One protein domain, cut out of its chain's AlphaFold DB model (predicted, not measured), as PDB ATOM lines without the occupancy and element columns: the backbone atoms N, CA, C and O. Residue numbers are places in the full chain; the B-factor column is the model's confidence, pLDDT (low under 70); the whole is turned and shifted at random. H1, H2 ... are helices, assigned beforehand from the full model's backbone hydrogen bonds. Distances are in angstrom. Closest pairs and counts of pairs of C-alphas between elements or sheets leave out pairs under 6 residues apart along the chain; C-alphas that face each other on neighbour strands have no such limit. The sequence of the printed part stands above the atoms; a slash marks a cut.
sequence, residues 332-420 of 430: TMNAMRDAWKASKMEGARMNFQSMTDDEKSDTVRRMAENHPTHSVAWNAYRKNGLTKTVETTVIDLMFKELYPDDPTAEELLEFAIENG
ATOM      1  N   THR A 332      35.683  97.381 139.448       72.50
ATOM      2  CA  THR A 332      35.547  97.073 138.018       72.50
ATOM      3  C   THR A 332      35.576  95.565 137.767       72.50
ATOM      4  O   THR A 332      34.695  95.052 137.086       72.50
ATOM      5  N   MET A 333      36.510  94.832 138.388       71.38
ATOM      6  CA  MET A 333      36.567  93.369 138.258       71.38
ATOM      7  C   MET A 333      35.329  92.666 138.831       71.38
ATOM      8  O   MET A 333      34.851  91.702 138.243       71.38
ATOM      9  N   ASN A 334      34.784  93.132 139.958       78.69
ATOM     10  CA  ASN A 334      33.559  92.548 140.512       78.69
ATOM     11  C   ASN A 334      32.344  92.817 139.613       78.69
ATOM     12  O   ASN A 334      31.581  91.897 139.345       78.69
ATOM     13  N   ALA A 335      32.211  94.035 139.079       79.94
ATOM     14  CA  ALA A 335      31.147  94.359 138.130       79.94
ATOM     15  C   ALA A 335      31.238  93.515 136.844       79.94
ATOM     16  O   ALA A 335      30.213  93.071 136.333       79.94
ATOM     17  N   MET A 336      32.454  93.242 136.353       80.69
ATOM     18  CA  MET A 336      32.680  92.346 135.212       80.69
ATOM     19  C   MET A 336      32.267  90.902 135.520       80.69
ATOM     20  O   MET A 336      31.621  90.272 134.688       80.69
ATOM     21  N   ARG A 337      32.566  90.390 136.722       83.06
ATOM     22  CA  ARG A 337      32.105  89.059 137.155       83.06
ATOM     23  C   ARG A 337      30.587  88.966 137.216       83.06
ATOM     24  O   ARG A 337      30.024  87.985 136.742       83.06
ATOM     25  N   ASP A 338      29.929  89.977 137.774       84.62
ATOM     26  CA  ASP A 338      28.470  89.997 137.883       84.62
ATOM     27  C   ASP A 338      27.809  90.057 136.497       84.62
ATOM     28  O   ASP A 338      26.851  89.328 136.234       84.62
ATOM     29  N   ALA A 339      28.355  90.868 135.586       84.38
ATOM     30  CA  ALA A 339      27.891  90.953 134.203       84.38
ATOM     31  C   ALA A 339      28.095  89.636 133.435       84.38
ATOM     32  O   ALA A 339      27.187  89.189 132.734       84.38
ATOM     33  N   TRP A 340      29.244  88.978 133.620       89.69
ATOM     34  CA  TRP A 340      29.520  87.663 133.042       89.69
ATOM     35  C   TRP A 340      28.514  86.618 133.538       89.69
ATOM     36  O   TRP A 340      27.877  85.941 132.731       89.69
ATOM     37  N   LYS A 341      28.275  86.544 134.858       87.50
ATOM     38  CA  LYS A 341      27.296  85.612 135.450       87.50
ATOM     39  C   LYS A 341      25.884  85.871 134.924       87.50
ATOM     40  O   LYS A 341      25.178  84.925 134.585       87.50
ATOM     41  N   ALA A 342      25.483  87.137 134.807       86.62
ATOM     42  CA  ALA A 342      24.185  87.508 134.249       86.62
ATOM     43  C   ALA A 342      24.037  87.073 132.780       86.62
ATOM     44  O   ALA A 342      23.006  86.511 132.417       86.62
ATOM     45  N   SER A 343      25.074  87.269 131.958       87.56
ATOM     46  CA  SER A 343      25.087  86.840 130.553       87.56
ATOM     47  C   SER A 343      24.975  85.319 130.413       87.56
ATOM     48  O   SER A 343      24.117  84.820 129.683       87.56
ATOM     49  N   LYS A 344      25.774  84.558 131.171       88.06
ATOM     50  CA  LYS A 344      25.728  83.089 131.150       88.06
ATOM     51  C   LYS A 344      24.397  82.532 131.664       88.06
ATOM     52  O   LYS A 344      23.882  81.564 131.104       88.06
ATOM     53  N   MET A 345      23.811  83.157 132.685       87.44
ATOM     54  CA  MET A 345      22.495  82.787 133.213       87.44
ATOM     55  C   MET A 345      21.368  83.062 132.208       87.44
ATOM     56  O   MET A 345      20.439  82.263 132.100       87.44
ATOM     57  N   GLU A 346      21.460  84.142 131.429       87.62
ATOM     58  CA  GLU A 346      20.513  84.400 130.340       87.62
ATOM     59  C   GLU A 346      20.668  83.373 129.207       87.62
ATOM     60  O   GLU A 346      19.670  82.873 128.697       87.62
ATOM     61  N   GLY A 347      21.895  82.945 128.891       87.50
ATOM     62  CA  GLY A 347      22.131  81.825 127.972       87.50
ATOM     63  C   GLY A 347      21.498  80.511 128.451       87.50
ATOM     64  O   GLY A 347      20.840  79.818 127.674       87.50
ATOM     65  N   ALA A 348      21.624  80.189 129.744       88.69
ATOM     66  CA  ALA A 348      20.969  79.022 130.343       88.69
ATOM     67  C   ALA A 348      19.434  79.119 130.272       88.69
ATOM     68  O   ALA A 348      18.765  78.128 129.971       88.69
ATOM     69  N   ARG A 349      18.873  80.320 130.481       91.44
ATOM     70  CA  ARG A 349      17.439  80.584 130.302       91.44
ATOM     71  C   ARG A 349      17.003  80.381 128.854       91.44
ATOM     72  O   ARG A 349      16.019  79.682 128.634       91.44
ATOM     73  N   MET A 350      17.702  80.969 127.886       90.19
ATOM     74  CA  MET A 350      17.362  80.839 126.466       90.19
ATOM     75  C   MET A 350      17.400  79.376 126.016       90.19
ATOM     76  O   MET A 350      16.472  78.919 125.352       90.19
ATOM     77  N   ASN A 351      18.414  78.622 126.455       89.81
ATOM     78  CA  ASN A 351      18.507  77.188 126.197       89.81
ATOM     79  C   ASN A 351      17.278  76.450 126.757       89.81
ATOM     80  O   ASN A 351      16.552  75.807 126.002       89.81
ATOM     81  N   PHE A 352      16.966  76.642 128.045       90.88
ATOM     82  CA  PHE A 352      15.797  76.013 128.664       90.88
ATOM     83  C   PHE A 352      14.478  76.407 127.984       90.88
ATOM     84  O   PHE A 352      13.595  75.573 127.825       90.88
ATOM     85  N   GLN A 353      14.325  77.657 127.542       90.00
ATOM     86  CA  GLN A 353      13.113  78.118 126.859       90.00
ATOM     87  C   GLN A 353      12.951  77.515 125.462       90.00
ATOM     88  O   GLN A 353      11.818  77.222 125.075       90.00
ATOM     89  N   SER A 354      14.062  77.293 124.753       90.50
ATOM     90  CA  SER A 354      14.087  76.700 123.411       90.50
ATOM     91  C   SER A 354      13.800  75.194 123.373       90.50
ATOM     92  O   SER A 354      13.479  74.673 122.308       90.50
ATOM     93  N   MET A 355      13.868  74.508 124.520       92.19
ATOM     94  CA  MET A 355      13.523  73.090 124.646       92.19
ATOM     95  C   MET A 355      12.026  72.841 124.429       92.19
ATOM     96  O   MET A 355      11.168  73.648 124.811       92.19
ATOM     97  N   THR A 356      11.709  71.677 123.873       93.94
ATOM     98  CA  THR A 356      10.344  71.143 123.804       93.94
ATOM     99  C   THR A 356       9.799  70.820 125.201       93.94
ATOM    100  O   THR A 356      10.541  70.738 126.182       93.94
ATOM    101  N   ASP A 357       8.483  70.637 125.321       89.00
ATOM    102  CA  ASP A 357       7.849  70.355 126.616       89.00
ATOM    103  C   ASP A 357       8.284  69.001 127.213       89.00
ATOM    104  O   ASP A 357       8.417  68.874 128.437       89.00
ATOM    105  N   ASP A 358       8.591  68.022 126.357       90.81
ATOM    106  CA  ASP A 358       9.132  66.720 126.759       90.81
ATOM    107  C   ASP A 358      10.573  66.860 127.279       90.81
ATOM    108  O   ASP A 358      10.886  66.403 128.380       90.81
ATOM    109  N   GLU A 359      11.433  67.595 126.563       91.56
ATOM    110  CA  GLU A 359      12.818  67.872 126.981       91.56
ATOM    111  C   GLU A 359      12.886  68.688 128.280       91.56
ATOM    112  O   GLU A 359      13.726  68.423 129.147       91.56
ATOM    113  N   LYS A 360      11.979  69.658 128.458       92.00
ATOM    114  CA  LYS A 360      11.844  70.413 129.714       92.00
ATOM    115  C   LYS A 360      11.481  69.486 130.865       92.00
ATOM    116  O   LYS A 360      12.065  69.596 131.943       92.00
ATOM    117  N   SER A 361      10.543  68.570 130.645       90.50
ATOM    118  CA  SER A 361      10.092  67.625 131.669       90.50
ATOM    119  C   SER A 361      11.189  66.629 132.053       90.50
ATOM    120  O   SER A 361      11.417  66.389 133.243       90.50
ATOM    121  N   ASP A 362      11.936  66.122 131.074       92.94
ATOM    122  CA  ASP A 362      13.100  65.263 131.304       92.94
ATOM    123  C   ASP A 362      14.230  66.003 132.031       92.94
ATOM    124  O   ASP A 362      14.825  65.465 132.969       92.94
ATOM    125  N   THR A 363      14.478  67.264 131.671       91.56
ATOM    126  CA  THR A 363      15.464  68.119 132.345       91.56
ATOM    127  C   THR A 363      15.082  68.363 133.802       91.56
ATOM    128  O   THR A 363      15.923  68.221 134.689       91.56
ATOM    129  N   VAL A 364      13.809  68.666 134.086       92.50
ATOM    130  CA  VAL A 364      13.319  68.842 135.462       92.50
ATOM    131  C   VAL A 364      13.470  67.547 136.264       92.50
ATOM    132  O   VAL A 364      13.902  67.600 137.416       92.50
ATOM    133  N   ARG A 365      13.167  66.383 135.668       91.62
ATOM    134  CA  ARG A 365      13.336  65.073 136.320       91.62
ATOM    135  C   ARG A 365      14.802  64.808 136.671       91.62
ATOM    136  O   ARG A 365      15.095  64.537 137.833       91.62
ATOM    137  N   ARG A 366      15.714  64.984 135.708       93.50
ATOM    138  CA  ARG A 366      17.168  64.842 135.907       93.50
ATOM    139  C   ARG A 366      17.677  65.755 137.027       93.50
ATOM    140  O   ARG A 366      18.418  65.313 137.901       93.50
ATOM    141  N   MET A 367      17.241  67.015 137.041       92.50
ATOM    142  CA  MET A 367      17.628  67.976 138.080       92.50
ATOM    143  C   MET A 367      17.069  67.618 139.458       92.50
ATOM    144  O   MET A 367      17.755  67.799 140.463       92.50
ATOM    145  N   ALA A 368      15.846  67.087 139.527       90.06
ATOM    146  CA  ALA A 368      15.248  66.651 140.782       90.06
ATOM    147  C   ALA A 368      15.959  65.431 141.390       90.06
ATOM    148  O   ALA A 368      16.072  65.346 142.614       90.06
ATOM    149  N   GLU A 369      16.456  64.522 140.548       90.94
ATOM    150  CA  GLU A 369      17.250  63.356 140.954       90.94
ATOM    151  C   GLU A 369      18.646  63.758 141.449       90.94
ATOM    152  O   GLU A 369      19.067  63.327 142.523       90.94
ATOM    153  N   ASN A 370      19.333  64.638 140.716       88.56
ATOM    154  CA  ASN A 370      20.688  65.084 141.058       88.56
ATOM    155  C   ASN A 370      20.723  66.064 142.245       88.56
ATOM    156  O   ASN A 370      21.708  66.117 142.982       88.56
ATOM    157  N   HIS A 371      19.649  66.834 142.459       89.50
ATOM    158  CA  HIS A 371      19.582  67.886 143.480       89.50
ATOM    159  C   HIS A 371      18.336  67.762 144.377       89.50
ATOM    160  O   HIS A 371      17.478  68.656 144.397       89.50
ATOM    161  N   PRO A 372      18.223  66.700 145.199       85.56
ATOM    162  CA  PRO A 372      17.020  66.421 145.993       85.56
ATOM    163  C   PRO A 372      16.738  67.470 147.085       85.56
ATOM    164  O   PRO A 372      15.626  67.550 147.611       85.56
ATOM    165  N   THR A 373      17.722  68.307 147.422       86.25
ATOM    166  CA  THR A 373      17.634  69.356 148.448       86.25
ATOM    167  C   THR A 373      16.669  70.492 148.084       86.25
ATOM    168  O   THR A 373      16.162  71.166 148.982       86.25
ATOM    169  N   HIS A 374      16.326  70.673 146.802       86.81
ATOM    170  CA  HIS A 374      15.374  71.689 146.324       86.81
ATOM    171  C   HIS A 374      13.902  71.240 146.449       86.81
ATOM    172  O   HIS A 374      13.080  71.411 145.546       86.81
ATOM    173  N   SER A 375      13.543  70.684 147.610       82.38
ATOM    174  CA  SER A 375      12.254  70.024 147.866       82.38
ATOM    175  C   SER A 375      11.028  70.902 147.583       82.38
ATOM    176  O   SER A 375      10.010  70.397 147.115       82.38
ATOM    177  N   VAL A 376      11.118  72.219 147.796       84.69
ATOM    178  CA  VAL A 376      10.037  73.179 147.502       84.69
ATOM    179  C   VAL A 376       9.736  73.244 146.003       84.69
ATOM    180  O   VAL A 376       8.569  73.171 145.616       84.69
ATOM    181  N   ALA A 377      10.768  73.331 145.160       86.06
ATOM    182  CA  ALA A 377      10.607  73.373 143.710       86.06
ATOM    183  C   ALA A 377      10.064  72.035 143.186       86.06
ATOM    184  O   ALA A 377       9.097  72.014 142.430       86.06
ATOM    185  N   TRP A 378      10.591  70.907 143.665       91.31
ATOM    186  CA  TRP A 378      10.154  69.580 143.214       91.31
ATOM    187  C   TRP A 378       8.740  69.221 143.682       91.31
ATOM    188  O   TRP A 378       7.978  68.605 142.936       91.31
ATOM    189  N   ASN A 379       8.346  69.647 144.885       87.00
ATOM    190  CA  ASN A 379       6.961  69.544 145.349       87.00
ATOM    191  C   ASN A 379       6.021  70.420 144.500       87.00
ATOM    192  O   ASN A 379       4.926  69.979 144.154       87.00
ATOM    193  N   ALA A 380       6.443  71.640 144.142       86.94
ATOM    194  CA  ALA A 380       5.666  72.528 143.275       86.94
ATOM    195  C   ALA A 380       5.495  71.944 141.865       86.94
ATOM    196  O   ALA A 380       4.390  71.992 141.329       86.94
ATOM    197  N   TYR A 381       6.546  71.329 141.313       91.25
ATOM    198  CA  TYR A 381       6.489  70.653 140.018       91.25
ATOM    199  C   TYR A 381       5.517  69.468 140.027       91.25
ATOM    200  O   TYR A 381       4.643  69.385 139.171       91.25
ATOM    201  N   ARG A 382       5.580  68.604 141.051       90.62
ATOM    202  CA  ARG A 382       4.649  67.468 141.195       90.62
ATOM    203  C   ARG A 382       3.182  67.886 141.310       90.62
ATOM    204  O   ARG A 382       2.308  67.135 140.895       90.62
ATOM    205  N   LYS A 383       2.906  69.051 141.905       89.38
ATOM    206  CA  LYS A 383       1.538  69.533 142.139       89.38
ATOM    207  C   LYS A 383       0.973  70.332 140.962       89.38
ATOM    208  O   LYS A 383      -0.203  70.189 140.650       89.38
ATOM    209  N   ASN A 384       1.791  71.194 140.362       87.69
ATOM    210  CA  ASN A 384       1.339  72.246 139.447       87.69
ATOM    211  C   ASN A 384       2.086  72.253 138.098       87.69
ATOM    212  O   ASN A 384       1.867  73.159 137.299       87.69
ATOM    213  N   GLY A 385       2.990  71.300 137.849       88.69
ATOM    214  CA  GLY A 385       3.822  71.275 136.647       88.69
ATOM    215  C   GLY A 385       4.869  72.394 136.610       88.69
ATOM    216  O   GLY A 385       5.340  72.880 137.647       88.69
ATOM    217  N   LEU A 386       5.276  72.791 135.402       88.44
ATOM    218  CA  LEU A 386       6.338  73.774 135.186       88.44
ATOM    219  C   LEU A 386       5.865  75.196 135.539       88.44
ATOM    220  O   LEU A 386       5.368  75.946 134.708       88.44
ATOM    221  N   THR A 387       6.013  75.563 136.809       90.31
ATOM    222  CA  THR A 387       5.763  76.929 137.294       90.31
ATOM    223  C   THR A 387       7.028  77.783 137.209       90.31
ATOM    224  O   THR A 387       8.140  77.258 137.209       90.31
ATOM    225  N   LYS A 388       6.880  79.112 137.254       86.56
ATOM    226  CA  LYS A 388       8.009  80.063 137.241       86.56
ATOM    227  C   LYS A 388       9.075  79.776 138.313       86.56
ATOM    228  O   LYS A 388      10.262  79.995 138.087       86.56
ATOM    229  N   THR A 389       8.668  79.274 139.480       84.12
ATOM    230  CA  THR A 389       9.584  78.884 140.566       84.12
ATOM    231  C   THR A 389      10.409  77.648 140.202       84.12
ATOM    232  O   THR A 389      11.604  77.603 140.491       84.12
ATOM    233  N   VAL A 390       9.786  76.662 139.552       89.19
ATOM    234  CA  VAL A 390      10.465  75.452 139.063       89.19
ATOM    235  C   VAL A 390      11.429  75.825 137.946       89.19
ATOM    236  O   VAL A 390      12.598  75.476 138.029       89.19
ATOM    237  N   GLU A 391      10.972  76.613 136.973       90.19
ATOM    238  CA  GLU A 391      11.795  77.121 135.870       90.19
ATOM    239  C   GLU A 391      13.027  77.877 136.387       90.19
ATOM    240  O   GLU A 391      14.149  77.561 136.009       90.19
ATOM    241  N   THR A 392      12.847  78.812 137.327       91.25
ATOM    242  CA  THR A 392      13.971  79.572 137.907       91.25
ATOM    243  C   THR A 392      14.964  78.658 138.633       91.25
ATOM    244  O   THR A 392      16.169  78.859 138.530       91.25
ATOM    245  N   THR A 393      14.470  77.641 139.349       91.50
ATOM    246  CA  THR A 393      15.328  76.679 140.063       91.50
ATOM    247  C   THR A 393      16.107  75.800 139.086       91.50
ATOM    248  O   THR A 393      17.294  75.571 139.282       91.50
ATOM    249  N   VAL A 394      15.458  75.333 138.018       92.50
ATOM    250  CA  VAL A 394      16.103  74.517 136.984       92.50
ATOM    251  C   VAL A 394      17.164  75.324 136.240       92.50
ATOM    252  O   VAL A 394      18.269  74.824 136.080       92.50
ATOM    253  N   ILE A 395      16.889  76.578 135.872       92.38
ATOM    254  CA  ILE A 395      17.870  77.458 135.213       92.38
ATOM    255  C   ILE A 395      19.087  77.714 136.116       92.38
ATOM    256  O   ILE A 395      20.215  77.663 135.634       92.38
ATOM    257  N   ASP A 396      18.887  77.946 137.419       91.25
ATOM    258  CA  ASP A 396      19.991  78.120 138.380       91.25
ATOM    259  C   ASP A 396      20.853  76.851 138.507       91.25
ATOM    260  O   ASP A 396      22.081  76.930 138.535       91.25
ATOM    261  N   LEU A 397      20.229  75.669 138.527       91.50
ATOM    262  CA  LEU A 397      20.949  74.394 138.551       91.50
ATOM    263  C   LEU A 397      21.681  74.118 137.232       91.50
ATOM    264  O   LEU A 397      22.836  73.711 137.262       91.50
ATOM    265  N   MET A 398      21.063  74.416 136.085       90.50
ATOM    266  CA  MET A 398      21.718  74.330 134.774       90.50
ATOM    267  C   MET A 398      22.934  75.253 134.702       90.50
ATOM    268  O   MET A 398      23.986  74.846 134.221       90.50
ATOM    269  N   PHE A 399      22.811  76.483 135.207       91.56
ATOM    270  CA  PHE A 399      23.928  77.417 135.279       91.56
ATOM    271  C   PHE A 399      25.074  76.856 136.134       91.56
ATOM    272  O   PHE A 399      26.218  76.897 135.696       91.56
ATOM    273  N   LYS A 400      24.778  76.271 137.301       88.62
ATOM    274  CA  LYS A 400      25.790  75.659 138.183       88.62
ATOM    275  C   LYS A 400      26.436  74.401 137.602       88.62
ATOM    276  O   LYS A 400      27.612  74.174 137.855       88.62
ATOM    277  N   GLU A 401      25.694  73.586 136.848       87.50
ATOM    278  CA  GLU A 401      26.261  72.427 136.140       87.50
ATOM    279  C   GLU A 401      27.210  72.866 135.011       87.50
ATOM    280  O   GLU A 401      28.247  72.241 134.808       87.50
ATOM    281  N   LEU A 402      26.868  73.940 134.287       85.06
ATOM    282  CA  LEU A 402      27.678  74.461 133.180       85.06
ATOM    283  C   LEU A 402      28.889  75.278 133.652       85.06
ATOM    284  O   LEU A 402      29.924  75.268 132.991       85.06
ATOM    285  N   TYR A 403      28.755  75.982 134.778       87.69
ATOM    286  CA  TYR A 403      29.761  76.888 135.331       87.69
ATOM    287  C   TYR A 403      29.913  76.643 136.843       87.69
ATOM    288  O   TYR A 403      29.396  77.419 137.653       87.69
ATOM    289  N   PRO A 404      30.581  75.544 137.244       83.38
ATOM    290  CA  PRO A 404      30.748  75.191 138.654       83.38
ATOM    291  C   PRO A 404      31.705  76.131 139.400       83.38
ATOM    292  O   PRO A 404      31.556  76.324 140.608       83.38
ATOM    293  N   ASP A 405      32.655  76.731 138.680       85.69
ATOM    294  CA  ASP A 405      33.699  77.596 139.224       85.69
ATOM    295  C   ASP A 405      33.462  79.077 138.883       85.69
ATOM    296  O   ASP A 405      32.717  79.433 137.966       85.69
ATOM    297  N   ASP A 406      34.103  79.971 139.643       78.69
ATOM    298  CA  ASP A 406      34.127  81.397 139.311       78.69
ATOM    299  C   ASP A 406      34.914  81.641 138.008       78.69
ATOM    300  O   ASP A 406      35.925  80.975 137.776       78.69
ATOM    301  N   PRO A 407      34.516  82.637 137.190       86.88
ATOM    302  CA  PRO A 407      35.162  82.886 135.910       86.88
ATOM    303  C   PRO A 407      36.629  83.272 136.093       86.88
ATOM    304  O   PRO A 407      36.990  84.109 136.938       86.88
ATOM    305  N   THR A 408      37.468  82.676 135.260       86.69
ATOM    306  CA  THR A 408      38.895  82.965 135.172       86.69
ATOM    307  C   THR A 408      39.141  84.377 134.636       86.69
ATOM    308  O   THR A 408      38.269  85.031 134.061       86.69
ATOM    309  N   ALA A 409      40.360  84.888 134.831       80.62
ATOM    310  CA  ALA A 409      40.734  86.197 134.296       80.62
ATOM    311  C   ALA A 409      40.674  86.244 132.757       80.62
ATOM    312  O   ALA A 409      40.382  87.300 132.204       80.62
ATOM    313  N   GLU A 410      40.923  85.114 132.092       81.44
ATOM    314  CA  GLU A 410      40.864  84.965 130.636       81.44
ATOM    315  C   GLU A 410      39.417  85.027 130.129       81.44
ATOM    316  O   GLU A 410      39.114  85.847 129.270       81.44
ATOM    317  N   GLU A 411      38.485  84.303 130.755       83.12
ATOM    318  CA  GLU A 411      37.058  84.350 130.393       83.12
ATOM    319  C   GLU A 411      36.427  85.731 130.622       83.12
ATOM    320  O   GLU A 411      35.547  86.159 129.874       83.12
ATOM    321  N   LEU A 412      36.866  86.453 131.659       83.50
ATOM    322  CA  LEU A 412      36.436  87.835 131.890       83.50
ATOM    323  C   LEU A 412      37.016  88.795 130.849       83.50
ATOM    324  O   LEU A 412      36.359  89.775 130.497       83.50
ATOM    325  N   LEU A 413      38.235  88.528 130.374       80.06
ATOM    326  CA  LEU A 413      38.891  89.313 129.336       80.06
ATOM    327  C   LEU A 413      38.211  89.097 127.981       80.06
ATOM    328  O   LEU A 413      37.867  90.076 127.327       80.06
ATOM    329  N   GLU A 414      37.957  87.847 127.602       82.62
ATOM    330  CA  GLU A 414      37.196  87.492 126.399       82.62
ATOM    331  C   GLU A 414      35.801  88.113 126.433       82.62
ATOM    332  O   GLU A 414      35.415  88.817 125.503       82.62
ATOM    333  N   PHE A 415      35.088  87.978 127.554       84.25
ATOM    334  CA  PHE A 415      33.782  88.608 127.739       84.25
ATOM    335  C   PHE A 415      33.841  90.136 127.616       84.25
ATOM    336  O   PHE A 415      32.946  90.753 127.035       84.25
ATOM    337  N   ALA A 416      34.890  90.768 128.145       77.94
ATOM    338  CA  ALA A 416      35.095  92.203 128.003       77.94
ATOM    339  C   ALA A 416      35.424  92.608 126.556       77.94
ATOM    340  O   ALA A 416      35.032  93.698 126.146       77.94
ATOM    341  N   ILE A 417      36.102  91.762 125.779       80.44
ATOM    342  CA  ILE A 417      36.384  91.994 124.356       80.44
ATOM    343  C   ILE A 417      35.099  91.846 123.527       80.44
ATOM    344  O   ILE A 417      34.760  92.757 122.774       80.44
ATOM    345  N   GLU A 418      34.342  90.763 123.716       74.94
ATOM    346  CA  GLU A 418      33.081  90.492 123.005       74.94
ATOM    347  C   GLU A 418      32.020  91.574 123.246       74.94
ATOM    348  O   GLU A 418      31.271  91.929 122.338       74.94
ATOM    349  N   ASN A 419      31.984  92.143 124.454       70.81
ATOM    350  CA  ASN A 419      31.038  93.196 124.831       70.81
ATOM    351  C   ASN A 419      31.617  94.621 124.702       70.81
ATOM    352  O   ASN A 419      31.021  95.575 125.202       70.81
ATOM    353  N   GLY A 420      32.772  94.785 124.043       58.34
ATOM    354  CA  GLY A 420      33.334  96.091 123.672       58.34
ATOM    355  C   GLY A 420      33.943  96.914 124.816       58.34
ATOM    356  O   GLY A 420      34.168  98.113 124.663       58.34
TER     357      GLY A 420
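This is residues 332 to 420 of the 430 residues of the protein "Rep_3 domain-containing protein" of Burkholderia sp. KK1 (UniProt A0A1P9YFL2). A long helix, H1, runs along much of an elongated, loose body; H2, H3 and H4 form a cluster at its far end, and the small helix H5 packs on residues 336 to 340, near its first residue. H4 is in the middle of that cluster: it crosses H1 at residues 344 to 352 and packs on H2 and H3, and the chain then returns through residues 403 to 408 to H5. The printed part has 89 residues with five named helices, H1 to H5 in chain order, and no named strand, and its class is all helix. It is loose, with a radius of gyration of the C-alphas of 15.1 A, and spans 44 by 26 by 17 A.

H1, residues 332 to 354, is close to but not clearly touching H2, residues 357 to 370; their closest C-alphas, of Phe 352 and Lys 360, are 6.9 A apart. H2 is also close to but not clearly touching H3, residues 375 to 384, at a shallow tilt of 30 degrees, opposite ways, with 6.4 A between their closest C-alphas, of Ala 368 and Trp 378. H4, residues 388 to 402, is the hub, touching three other helices. It touches H3 with residues 389 to 393 alone, closest at the C-alphas of Ala 377 and Val 390, 5.1 A, at a steep tilt of 49 degrees. It touches H2 at a steep tilt of 66 degrees, the closest C-alphas being those of Val 364 and Val 394, 6.5 A. It touches H1 with residues 395 to 399 alone, opposite ways at a steep tilt of 64 degrees, with the C-alphas of Arg 349 and Ile 395 closest at 5.8 A. H5, residues 409 to 418, touches H1, with the C-alphas of Met 336 and Leu 412 closest at 6.7 A, at a tilt of 69.9 degrees, only just steep. H5 is apart from H2, H3 and H4. In H1, H2, H3, H4 and H5 every O i to N i+4 pair is within hydrogen-bond range.

H1 begins at C-alpha 332, (35.547, 97.073, 138.018), and is 33.0 A long. H2 measures 20.0 A, H3 14.0 A and H4 20.9 A. H5 is 14.3 A long and ends at C-alpha 418, (33.081, 90.492, 123.005).

The two C-alphas farthest apart, those of Lys 383 and Gly 420, are 45.4 A apart. The printed part has no cut. The link from H4 to H5 is short, the other three are tight, and no link is long. The mean pLDDT of the printed part is 86.7, and residue 420 alone is under 70.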